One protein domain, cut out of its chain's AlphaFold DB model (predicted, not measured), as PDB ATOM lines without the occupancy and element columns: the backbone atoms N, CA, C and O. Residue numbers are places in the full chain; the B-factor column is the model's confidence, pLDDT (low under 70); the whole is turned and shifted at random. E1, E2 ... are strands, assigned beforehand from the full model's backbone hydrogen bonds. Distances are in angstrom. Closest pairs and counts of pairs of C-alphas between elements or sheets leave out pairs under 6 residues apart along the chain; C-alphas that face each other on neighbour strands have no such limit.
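Overview. This is residues 2 to 87 of the 186 residues of an uncharacterized protein of Sphingobium sp. Ant17 (UniProt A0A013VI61). A long, strongly twisted sheet of four strands, E2 E1 E4 E5, has a small sheet of three, E3 E7 E6, crossed over part of it near the end of E1 and the start of E4: a loose sandwich, two sheets only partly face to face. The hairpin of E4 and E5 reaches away from the small sheet. The printed part has 86 residues, with seven strands, E1 to E7 in chain order, and no named helix: all strand. The four-stranded sheet is antiparallel, the three-stranded one mixed. The whole is loose, with a radius of gyration of the C-alphas of 14.8 A and spans of 45 by 31 by 24 A.

Along the chain. E1, residues 3 to 13, begins at C-alpha 3 (192.095, 180.514, 257.798) and measures 30.6 A. E2 is residues 17 to 21, E3 34 to 36. E4, residues 38 to 46, measures 25.3 A, and E5, residues 56 to 61, 16.4 A. E6 is residues 64 to 67; E7, residues 79 to 83, ends at C-alpha 83 (189.842, 192.760, 282.939).

Arrangement. E1 and E4 are antiparallel at 161 degrees, with N 5 and O 44 2.8 A apart, within hydrogen-bond range. Also within range are N 9 and O 21 of the hairpin E1 and E2, 2.7 A, and N 43 and O 58 of the hairpin E4 and E5, 2.8 A. E3 runs on into E4 at 64 degrees. E3 is parallel to E7, N 36 and O 82 2.8 A apart; E6 and E7 form an antiparallel hairpin, N 67 and O 79 2.8 A apart. The two sheets' strands stand at 81 degrees. The closest C-alphas of E4 and E7, Gly 38 and Ser 83, are 5.2 A apart. E2 and E7 are apart.

Size, cuts and confidence. The C-alphas farthest apart, Val 50 and Glu 76, are 44.7 A apart. The printed part has no cut. The links E2 to E3 and E6 to E7 are long. Confidence is under 70 at residues 23, 26 to 27, 29 to 30, 48 to 53 and 70 to 73.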
ATOM      1  N   PRO A   2     196.602 180.659 256.025       78.88
ATOM      2  CA  PRO A   2     195.901 180.342 257.263       78.88
ATOM      3  C   PRO A   2     194.468 180.874 257.205       78.88
ATOM      4  O   PRO A   2     194.248 181.973 256.688       78.88
ATOM      5  N   ARG A   3     193.501 180.100 257.702       85.00
ATOM      6  CA  ARG A   3     192.095 180.514 257.798       85.00
ATOM      7  C   ARG A   3     191.632 180.508 259.248       85.00
ATOM      8  O   ARG A   3     191.904 179.545 259.960       85.00
ATOM      9  N   ALA A   4     190.922 181.555 259.658       85.56
ATOM     10  CA  ALA A   4     190.176 181.552 260.910       85.56
ATOM     11  C   ALA A   4     188.888 180.740 260.713       85.56
ATOM     12  O   ALA A   4     188.166 180.946 259.736       85.56
ATOM     13  N   LEU A   5     188.637 179.788 261.606       87.31
ATOM     14  CA  LEU A   5     187.456 178.926 261.601       87.31
ATOM     15  C   LEU A   5     186.348 179.470 262.506       87.31
ATOM     16  O   LEU A   5     185.177 179.199 262.262       87.31
ATOM     17  N   GLY A   6     186.722 180.235 263.529       87.94
ATOM     18  CA  GLY A   6     185.808 180.814 264.501       87.94
ATOM     19  C   GLY A   6     186.563 181.562 265.591       87.94
ATOM     20  O   GLY A   6     187.799 181.555 265.624       87.94
ATOM     21  N   TYR A   7     185.800 182.209 266.461       91.00
ATOM     22  CA  TYR A   7     186.312 182.896 267.633       91.00
ATOM     23  C   TYR A   7     185.360 182.714 268.813       91.00
ATOM     24  O   TYR A   7     184.146 182.608 268.630       91.00
ATOM     25  N   SER A   8     185.924 182.710 270.010       92.94
ATOM     26  CA  SER A   8     185.206 182.748 271.281       92.94
ATOM     27  C   SER A   8     185.976 183.622 272.263       92.94
ATOM     28  O   SER A   8     187.153 183.921 272.072       92.94
ATOM     29  N   PHE A   9     185.306 184.056 273.316       93.25
ATOM     30  CA  PHE A   9     185.919 184.710 274.453       93.25
ATOM     31  C   PHE A   9     185.829 183.786 275.646       93.25
ATOM     32  O   PHE A   9     184.737 183.385 276.033       93.25
ATOM     33  N   ARG A  10     186.971 183.497 276.246       93.31
ATOM     34  CA  ARG A  10     187.051 182.839 277.536       93.31
ATOM     35  C   ARG A  10     187.128 183.904 278.617       93.31
ATOM     36  O   ARG A  10     187.998 184.776 278.561       93.31
ATOM     37  N   ILE A  11     186.223 183.839 279.584       93.06
ATOM     38  CA  ILE A  11     186.146 184.789 280.691       93.06
ATOM     39  C   ILE A  11     186.363 184.056 282.010       93.06
ATOM     40  O   ILE A  11     185.712 183.051 282.279       93.06
ATOM     41  N   GLU A  12     187.254 184.589 282.841       92.12
ATOM     42  CA  GLU A  12     187.606 184.035 284.152       92.12
ATOM     43  C   GLU A  12     187.058 184.929 285.271       92.12
ATOM     44  O   GLU A  12     187.244 186.148 285.251       92.12
ATOM     45  N   ARG A  13     186.359 184.338 286.244       87.94
ATOM     46  CA  ARG A  13     185.716 185.019 287.375       87.94
ATOM     47  C   ARG A  13     185.976 184.262 288.677       87.94
ATOM     48  O   ARG A  13     185.437 183.188 288.892       87.94
ATOM     49  N   GLY A  14     186.724 184.839 289.606       80.88
ATOM     50  CA  GLY A  14     186.995 184.215 290.899       80.88
ATOM     51  C   GLY A  14     187.623 182.816 290.797       80.88
ATOM     52  O   GLY A  14     188.146 182.389 289.768       80.88
ATOM     53  N   GLU A  15     187.576 182.063 291.897       79.56
ATOM     54  CA  GLU A  15     188.164 180.720 291.943       79.56
ATOM     55  C   GLU A  15     187.351 179.704 291.122       79.56
ATOM     56  O   GLU A  15     186.441 179.044 291.624       79.56
ATOM     57  N   GLY A  16     187.742 179.540 289.857       73.69
ATOM     58  CA  GLY A  16     187.337 178.425 289.000       73.69
ATOM     59  C   GLY A  16     186.021 178.600 288.242       73.69
ATOM     60  O   GLY A  16     185.610 177.650 287.576       73.69
ATOM     61  N   ASP A  17     185.377 179.770 288.305       83.56
ATOM     62  CA  ASP A  17     184.252 180.092 287.424       83.56
ATOM     63  C   ASP A  17     184.800 180.654 286.106       83.56
ATOM     64  O   ASP A  17     185.341 181.756 286.025       83.56
ATOM     65  N   VAL A  18     184.746 179.816 285.073       85.06
ATOM     66  CA  VAL A  18     185.177 180.138 283.716       85.06
ATOM     67  C   VAL A  18     184.001 179.873 282.800       85.06
ATOM     68  O   VAL A  18     183.419 178.786 282.843       85.06
ATOM     69  N   PHE A  19     183.669 180.842 281.956       86.81
ATOM     70  CA  PHE A  19     182.649 180.660 280.934       86.81
ATOM     71  C   PHE A  19     183.148 181.139 279.577       86.81
ATOM     72  O   PHE A  19     183.902 182.111 279.474       86.81
ATOM     73  N   ASP A  20     182.693 180.443 278.543       87.94
ATOM     74  CA  ASP A  20     182.987 180.771 277.159       87.94
ATOM     75  C   ASP A  20     181.798 181.509 276.543       87.94
ATOM     76  O   ASP A  20     180.637 181.133 276.722       87.94
ATOM     77  N   TYR A  21     182.096 182.563 275.795       86.94
ATOM     78  CA  TYR A  21     181.143 183.321 275.003       86.94
ATOM     79  C   TYR A  21     181.536 183.250 273.526       86.94
ATOM     80  O   TYR A  21     182.593 183.732 273.127       86.94
ATOM     81  N   ALA A  22     180.675 182.667 272.699       85.19
ATOM     82  CA  ALA A  22     180.753 182.742 271.242       85.19
ATOM     83  C   ALA A  22     179.506 183.456 270.699       85.19
ATOM     84  O   ALA A  22     178.500 183.570 271.395       85.19
ATOM     85  N   ALA A  23     179.557 183.934 269.454       69.25
ATOM     86  CA  ALA A  23     178.491 184.753 268.865       69.25
ATOM     87  C   ALA A  23     177.109 184.064 268.800       69.25
ATOM     88  O   ALA A  23     176.091 184.739 268.694       69.25
ATOM     89  N   ASP A  24     177.062 182.734 268.850       70.31
ATOM     90  CA  ASP A  24     175.847 181.910 268.869       70.31
ATOM     91  C   ASP A  24     175.463 181.414 270.275       70.31
ATOM     92  O   ASP A  24     174.508 180.653 270.437       70.31
ATOM     93  N   THR A  25     176.205 181.836 271.299       72.31
ATOM     94  CA  THR A  25     176.001 181.426 272.685       72.31
ATOM     95  C   THR A  25     175.259 182.517 273.441       72.31
ATOM     96  O   THR A  25     175.700 183.662 273.514       72.31
ATOM     97  N   GLN A  26     174.128 182.152 274.041       66.81
ATOM     98  CA  GLN A  26     173.393 183.063 274.906       66.81
ATOM     99  C   GLN A  26     174.189 183.290 276.192       66.81
ATOM    100  O   GLN A  26     174.668 182.334 276.810       66.81
ATOM    101  N   LEU A  27     174.339 184.553 276.592       67.25
ATOM    102  CA  LEU A  27     174.993 184.870 277.853       67.25
ATOM    103  C   LEU A  27     174.253 184.230 279.035       67.25
ATOM    104  O   LEU A  27     173.029 184.064 278.988       67.25
ATOM    105  N   PRO A  28     174.969 183.918 280.130       71.69
ATOM    106  CA  PRO A  28     174.323 183.541 281.375       71.69
ATOM    107  C   PRO A  28     173.293 184.614 281.771       71.69
ATOM    108  O   PRO A  28     173.634 185.797 281.791       71.69
ATOM    109  N   PRO A  29     172.054 184.243 282.137       66.19
ATOM    110  CA  PRO A  29     170.993 185.211 282.447       66.19
ATOM    111  C   PRO A  29     171.293 186.061 283.693       66.19
ATOM    112  O   PRO A  29     170.618 187.047 283.962       66.19
ATOM    113  N   ASN A  30     172.292 185.665 284.479       69.44
ATOM    114  CA  ASN A  30     172.797 186.359 285.655       69.44
ATOM    115  C   ASN A  30     174.157 187.036 285.403       69.44
ATOM    116  O   ASN A  30     174.873 187.333 286.363       69.44
ATOM    117  N   LEU A  31     174.556 187.232 284.142       75.81
ATOM    118  CA  LEU A  31     175.777 187.955 283.826       75.81
ATOM    119  C   LEU A  31     175.620 189.420 284.240       75.81
ATOM    120  O   LEU A  31     174.933 190.198 283.592       75.81
ATOM    121  N   VAL A  32     176.297 189.797 285.319       84.06
ATOM    122  CA  VAL A  32     176.406 191.195 285.733       84.06
ATOM    123  C   VAL A  32     177.631 191.813 285.060       84.06
ATOM    124  O   VAL A  32     178.709 191.203 285.057       84.06
ATOM    125  N   SER A  33     177.454 193.003 284.484       91.00
ATOM    126  CA  SER A  33     178.543 193.845 283.983       91.00
ATOM    127  C   SER A  33     179.492 194.225 285.119       91.00
ATOM    128  O   SER A  33     179.058 194.507 286.235       91.00
ATOM    129  N   GLY A  34     180.797 194.225 284.866       92.31
ATOM    130  CA  GLY A  34     181.777 194.450 285.924       92.31
ATOM    131  C   GLY A  34     183.179 193.979 285.587       92.31
ATOM    132  O   GLY A  34     183.486 193.585 284.462       92.31
ATOM    133  N   ARG A  35     184.042 194.026 286.603       93.12
ATOM    134  CA  ARG A  35     185.395 193.487 286.499       93.12
ATOM    135  C   ARG A  35     185.393 191.964 286.605       93.12
ATOM    136  O   ARG A  35     184.614 191.387 287.361       93.12
ATOM    137  N   VAL A  36     186.283 191.348 285.841       93.75
ATOM    138  CA  VAL A  36     186.565 189.913 285.800       93.75
ATOM    139  C   VAL A  36     188.079 189.697 285.911       93.75
ATOM    140  O   VAL A  36     188.867 190.627 285.699       93.75
ATOM    141  N   ASP A  37     188.499 188.485 286.253       93.56
ATOM    142  CA  ASP A  37     189.914 188.184 286.498       93.56
ATOM    143  C   ASP A  37     190.709 188.174 285.189       93.56
ATOM    144  O   ASP A  37     191.837 188.665 285.140       93.56
ATOM    145  N   GLY A  38     190.091 187.702 284.103       94.19
ATOM    146  CA  GLY A  38     190.714 187.655 282.789       94.19
ATOM    147  C   GLY A  38     189.706 187.528 281.655       94.19
ATOM    148  O   GLY A  38     188.613 186.984 281.823       94.19
ATOM    149  N   ILE A  39     190.091 188.040 280.488       95.75
ATOM    150  CA  ILE A  39     189.376 187.856 279.226       95.75
ATOM    151  C   ILE A  39     190.414 187.449 278.181       95.75
ATOM    152  O   ILE A  39     191.433 188.122 278.010       95.75
ATOM    153  N   ALA A  40     190.158 186.355 277.473       95.69
ATOM    154  CA  ALA A  40     190.982 185.910 276.360       95.69
ATOM    155  C   ALA A  40     190.116 185.691 275.120       95.69
ATOM    156  O   ALA A  40     189.137 184.953 275.162       95.69
ATOM    157  N   LEU A  41     190.493 186.314 274.008       94.88
ATOM    158  CA  LEU A  41     189.982 185.974 272.688       94.88
ATOM    159  C   LEU A  41     190.675 184.692 272.224       94.88
ATOM    160  O   LEU A  41     191.883 184.684 271.984       94.88
ATOM    161  N   GLU A  42     189.913 183.623 272.070       94.25
ATOM    162  CA  GLU A  42     190.363 182.359 271.507       94.25
ATOM    163  C   GLU A  42     190.014 182.316 270.013       94.25
ATOM    164  O   GLU A  42     188.852 182.390 269.616       94.25
ATOM    165  N   LEU A  43     191.037 182.222 269.163       91.62
ATOM    166  CA  LEU A  43     190.908 182.130 267.709       91.62
ATOM    167  C   LEU A  43     191.262 180.723 267.246       91.62
ATOM    168  O   LEU A  43     192.408 180.296 267.375       91.62
ATOM    169  N   ALA A  44     190.301 180.032 266.636       90.94
ATOM    170  CA  ALA A  44     190.561 178.764 265.968       90.94
ATOM    171  C   ALA A  44     191.137 179.034 264.569       90.94
ATOM    172  O   ALA A  44     190.451 179.580 263.702       90.94
ATOM    173  N   VAL A  45     192.390 178.647 264.328       89.56
ATOM    174  CA  VAL A  45     193.118 178.872 263.073       89.56
ATOM    175  C   VAL A  45     193.544 177.542 262.463       89.56
ATOM    176  O   VAL A  45     193.973 176.622 263.150       89.56
ATOM    177  N   GLN A  46     193.449 177.433 261.140       86.88
ATOM    178  CA  GLN A  46     193.953 176.286 260.393       86.88
ATOM    179  C   GLN A  46     194.966 176.754 259.346       86.88
ATOM    180  O   GLN A  46     194.628 177.530 258.452       86.88
ATOM    181  N   GLU A  47     196.211 176.279 259.446       75.81
ATOM    182  CA  GLU A  47     197.323 176.746 258.602       75.81
ATOM    183  C   GLU A  47     197.234 176.297 257.133       75.81
ATOM    184  O   GLU A  47     197.781 176.950 256.238       75.81
ATOM    185  N   THR A  48     196.537 175.191 256.855       68.88
ATOM    186  CA  THR A  48     196.527 174.560 255.527       68.88
ATOM    187  C   THR A  48     195.127 174.445 254.932       68.88
ATOM    188  O   THR A  48     194.122 174.376 255.633       68.88
ATOM    189  N   THR A  49     195.058 174.386 253.599       60.69
ATOM    190  CA  THR A  49     193.823 174.112 252.844       60.69
ATOM    191  C   THR A  49     193.426 172.631 252.870       60.69
ATOM    192  O   THR A  49     192.474 172.243 252.195       60.69
ATOM    193  N   VAL A  50     194.170 171.783 253.590       63.06
ATOM    194  CA  VAL A  50     193.841 170.367 253.742       63.06
ATOM    195  C   VAL A  50     192.727 170.279 254.777       63.06
ATOM    196  O   VAL A  50     192.927 170.619 255.937       63.06
ATOM    197  N   SER A  51     191.549 169.839 254.335       59.38
ATOM    198  CA  SER A  51     190.287 169.889 255.086       59.38
ATOM    199  C   SER A  51     190.283 169.163 256.445       59.38
ATOM    200  O   SER A  51     189.304 169.304 257.168       59.38
ATOM    201  N   ASP A  52     191.348 168.433 256.786       66.00
ATOM    202  CA  ASP A  52     191.442 167.526 257.941       66.00
ATOM    203  C   ASP A  52     192.616 167.845 258.891       66.00
ATOM    204  O   ASP A  52     192.900 167.087 259.817       66.00
ATOM    205  N   ALA A  53     193.346 168.947 258.672       69.25
ATOM    206  CA  ALA A  53     194.377 169.369 259.624       69.25
ATOM    207  C   ALA A  53     193.724 169.864 260.932       69.25
ATOM    208  O   ALA A  53     192.736 170.598 260.856       69.25
ATOM    209  N   PRO A  54     194.243 169.517 262.124       74.19
ATOM    210  CA  PRO A  54     193.685 170.018 263.376       74.19
ATOM    211  C   PRO A  54     193.762 171.548 263.423       74.19
ATOM    212  O   PRO A  54     194.738 172.142 262.958       74.19
ATOM    213  N   ALA A  55     192.716 172.177 263.957       82.69
ATOM    214  CA  ALA A  55     192.723 173.605 264.232       82.69
ATOM    215  C   ALA A  55     193.608 173.884 265.452       82.69
ATOM    216  O   ALA A  55     193.522 173.182 266.461       82.69
ATOM    217  N   GLU A  56     194.446 174.906 265.355       89.62
ATOM    218  CA  GLU A  56     195.173 175.468 266.485       89.62
ATOM    219  C   GLU A  56     194.315 176.557 267.130       89.62
ATOM    220  O   GLU A  56     193.696 177.352 266.423       89.62
ATOM    221  N   VAL A  57     194.268 176.595 268.461       90.44
ATOM    222  CA  VAL A  57     193.601 177.672 269.200       90.44
ATOM    223  C   VAL A  57     194.661 178.632 269.716       90.44
ATOM    224  O   VAL A  57     195.518 178.254 270.514       90.44
ATOM    225  N   ILE A  58     194.588 179.877 269.258       92.44
ATOM    226  CA  ILE A  58     195.453 180.966 269.706       92.44
ATOM    227  C   ILE A  58     194.659 181.804 270.705       92.44
ATOM    228  O   ILE A  58     193.622 182.355 270.343       92.44
ATOM    229  N   ALA A  59     195.155 181.923 271.936       94.19
ATOM    230  CA  ALA A  59     194.571 182.786 272.957       94.19
ATOM    231  C   ALA A  59     195.283 184.146 272.981       94.19
ATOM    232  O   ALA A  59     196.508 184.218 273.120       94.19
ATOM    233  N   LEU A  60     194.514 185.224 272.853       94.75
ATOM    234  CA  LEU A  60     194.987 186.605 272.904       94.75
ATOM    235  C   LEU A  60     194.333 187.315 274.096       94.75
ATOM    236  O   LEU A  60     193.106 187.299 274.188       94.75
ATOM    237  N   PRO A  61     195.099 187.949 275.001       95.25
ATOM    238  CA  PRO A  61     194.510 188.690 276.112       95.25
ATOM    239  C   PRO A  61     193.684 189.876 275.596       95.25
ATOM    240  O   PRO A  61     194.073 190.540 274.632       95.25
ATOM    241  N   ALA A  62     192.562 190.141 276.258       94.69
ATOM    242  CA  ALA A  62     191.696 191.284 275.999       94.69
ATOM    243  C   ALA A  62     191.362 192.007 277.311       94.69
ATOM    244  O   ALA A  62     191.205 191.384 278.358       94.69
ATOM    245  N   ASP A  63     191.220 193.329 277.246       95.38
ATOM    246  CA  ASP A  63     190.921 194.151 278.427       95.38
ATOM    247  C   ASP A  63     189.431 194.445 278.608       95.38
ATOM    248  O   ASP A  63     188.991 194.845 279.687       95.38
ATOM    249  N   LEU A  64     188.649 194.273 277.545       95.62
ATOM    250  CA  LEU A  64     187.240 194.626 277.491       95.62
ATOM    251  C   LEU A  64     186.501 193.658 276.573       95.62
ATOM    252  O   LEU A  64     186.947 193.383 275.457       95.62
ATOM    253  N   LEU A  65     185.337 193.209 277.025       94.06
ATOM    254  CA  LEU A  65     184.342 192.530 276.213       94.06
ATOM    255  C   LEU A  65     183.011 193.270 276.357       94.06
ATOM    256  O   LEU A  65     182.502 193.428 277.467       94.06
ATOM    257  N   ILE A  66     182.465 193.724 275.229       92.75
ATOM    258  CA  ILE A  66     181.109 194.267 275.124       92.75
ATOM    259  C   ILE A  66     180.275 193.208 274.417       92.75
ATOM    260  O   ILE A  66     180.615 192.792 273.309       92.75
ATOM    261  N   VAL A  67     179.198 192.786 275.061       88.62
ATOM    262  CA  VAL A  67     178.248 191.821 274.531       88.62
ATOM    263  C   VAL A  67     176.914 192.532 274.337       88.62
ATOM    264  O   VAL A  67     176.232 192.804 275.327       88.62
ATOM    265  N   PRO A  68     176.557 192.885 273.091       83.19
ATOM    266  CA  PRO A  68     175.266 193.493 272.798       83.19
ATOM    267  C   PRO A  68     174.114 192.581 273.240       83.19
ATOM    268  O   PRO A  68     174.211 191.360 273.103       83.19
ATOM    269  N   GLY A  69     173.046 193.180 273.768       75.88
ATOM    270  CA  GLY A  69     171.801 192.475 274.065       75.88
ATOM    271  C   GLY A  69     170.995 192.147 272.805       75.88
ATOM    272  O   GLY A  69     171.393 192.473 271.684       75.88
ATOM    273  N   ASP A  70     169.832 191.523 273.000       66.69
ATOM    274  CA  ASP A  70     168.900 191.196 271.912       66.69
ATOM    275  C   ASP A  70     168.085 192.428 271.460       66.69
ATOM    276  O   ASP A  70     167.507 192.434 270.364       66.69
ATOM    277  N   CYS A  71     168.018 193.477 272.295       52.91
ATOM    278  CA  CYS A  71     167.258 194.695 272.037       52.91
ATOM    279  C   CYS A  71     168.135 195.871 271.553       52.91
ATOM    280  O   CYS A  71     169.314 196.001 271.872       52.91
ATOM    281  N   TRP A  72     167.543 196.721 270.710       60.28
ATOM    282  CA  TRP A  72     168.263 197.547 269.732       60.28
ATOM    283  C   TRP A  72     168.638 198.950 270.234       60.28
ATOM    284  O   TRP A  72     169.115 199.765 269.454       60.28
ATOM    285  N   THR A  73     168.446 199.250 271.519       58.69
ATOM    286  CA  THR A  73     168.683 200.602 272.057       58.69
ATOM    287  C   THR A  73     168.977 200.658 273.556       58.69
ATOM    288  O   THR A  73     169.431 201.704 274.017       58.69
ATOM    289  N   ASP A  74     168.756 199.585 274.327       73.00
ATOM    290  CA  ASP A  74     168.906 199.643 275.783       73.00
ATOM    291  C   ASP A  74     170.261 199.106 276.257       73.00
ATOM    292  O   ASP A  74     170.578 197.922 276.136       73.00
ATOM    293  N   LEU A  75     171.066 199.994 276.845       83.12
ATOM    294  CA  LEU A  75     172.337 199.626 277.463       83.12
ATOM    295  C   LEU A  75     172.169 198.779 278.734       83.12
ATOM    296  O   LEU A  75     173.161 198.210 279.188       83.12
ATOM    297  N   GLU A  76     170.966 198.668 279.306       77.56
ATOM    298  CA  GLU A  76     170.700 197.775 280.444       77.56
ATOM    299  C   GLU A  76     170.877 196.289 280.087       77.56
ATOM    300  O   GLU A  76     171.266 195.497 280.946       77.56
ATOM    301  N   GLU A  77     170.660 195.909 278.823       79.81
ATOM    302  CA  GLU A  77     170.833 194.529 278.344       79.81
ATOM    303  C   GLU A  77     172.251 194.234 277.830       79.81
ATOM    304  O   GLU A  77     172.570 193.093 277.487       79.81
ATOM    305  N   VAL A  78     173.129 195.241 277.786       87.56
ATOM    306  CA  VAL A  78     174.500 195.089 277.290       87.56
ATOM    307  C   VAL A  78     175.415 194.567 278.399       87.56
ATOM    308  O   VAL A  78     175.641 195.214 279.425       87.56
ATOM    309  N   GLY A  79     176.014 193.399 278.161       90.06
ATOM    310  CA  GLY A  79     177.046 192.838 279.028       90.06
ATOM    311  C   GLY A  79     178.383 193.547 278.816       90.06
ATOM    312  O   GLY A  79     178.933 193.511 277.719       90.06
ATOM    313  N   ILE A  80     178.939 194.166 279.856       93.88
ATOM    314  CA  ILE A  80     180.221 194.886 279.788       93.88
ATOM    315  C   ILE A  80     181.181 194.282 280.805       93.88
ATOM    316  O   ILE A  80     180.990 194.427 282.014       93.88
ATOM    317  N   LEU A  81     182.224 193.613 280.321       94.62
ATOM    318  CA  LEU A  81     183.217 192.939 281.155       94.62
ATOM    319  C   LEU A  81     184.583 193.571 280.969       94.62
ATOM    320  O   LEU A  81     185.040 193.731 279.841       94.62
ATOM    321  N   LEU A  82     185.244 193.889 282.075       95.94
ATOM    322  CA  LEU A  82     186.570 194.494 282.066       95.94
ATOM    323  C   LEU A  82     187.562 193.589 282.779       95.94
ATOM    324  O   LEU A  82     187.271 193.109 283.873       95.94
ATOM    325  N   SER A  83     188.749 193.402 282.209       94.50
ATOM    326  CA  SER A  83     189.842 192.760 282.939       94.50
ATOM    327  C   SER A  83     190.187 193.570 284.199       94.50
ATOM    328  O   SER A  83     189.899 194.771 284.313       94.50
ATOM    329  N   THR A  84     190.814 192.922 285.179       90.19
ATOM    330  CA  THR A  84     191.211 193.583 286.433       90.19
ATOM    331  C   THR A  84     192.147 194.771 286.180       90.19
ATOM    332  O   THR A  84     191.978 195.820 286.803       90.19
ATOM    333  N   ASP A  85     193.036 194.654 285.193       89.44
ATOM    334  CA  ASP A  85     194.024 195.678 284.835       89.44
ATOM    335  C   ASP A  85     193.541 196.662 283.754       89.44
ATOM    336  O   ASP A  85     194.295 197.538 283.324       89.44
ATOM    337  N   CYS A  86     192.278 196.562 283.322       94.00
ATOM    338  CA  CYS A  86     191.729 197.443 282.298       94.00
ATOM    339  C   CYS A  86     191.761 198.910 282.759       94.00
ATOM    340  O   CYS A  86     191.094 199.289 283.735       94.00
ATOM    341  N   ALA A  87     192.535 199.719 282.030       93.31
ATOM    342  CA  ALA A  87     192.789 201.137 282.290       93.31
ATOM    343  C   ALA A  87     191.924 202.081 281.434       93.31
ATOM    344  O   ALA A  87     192.250 203.260 281.298       93.31
TER     345      ALA A  87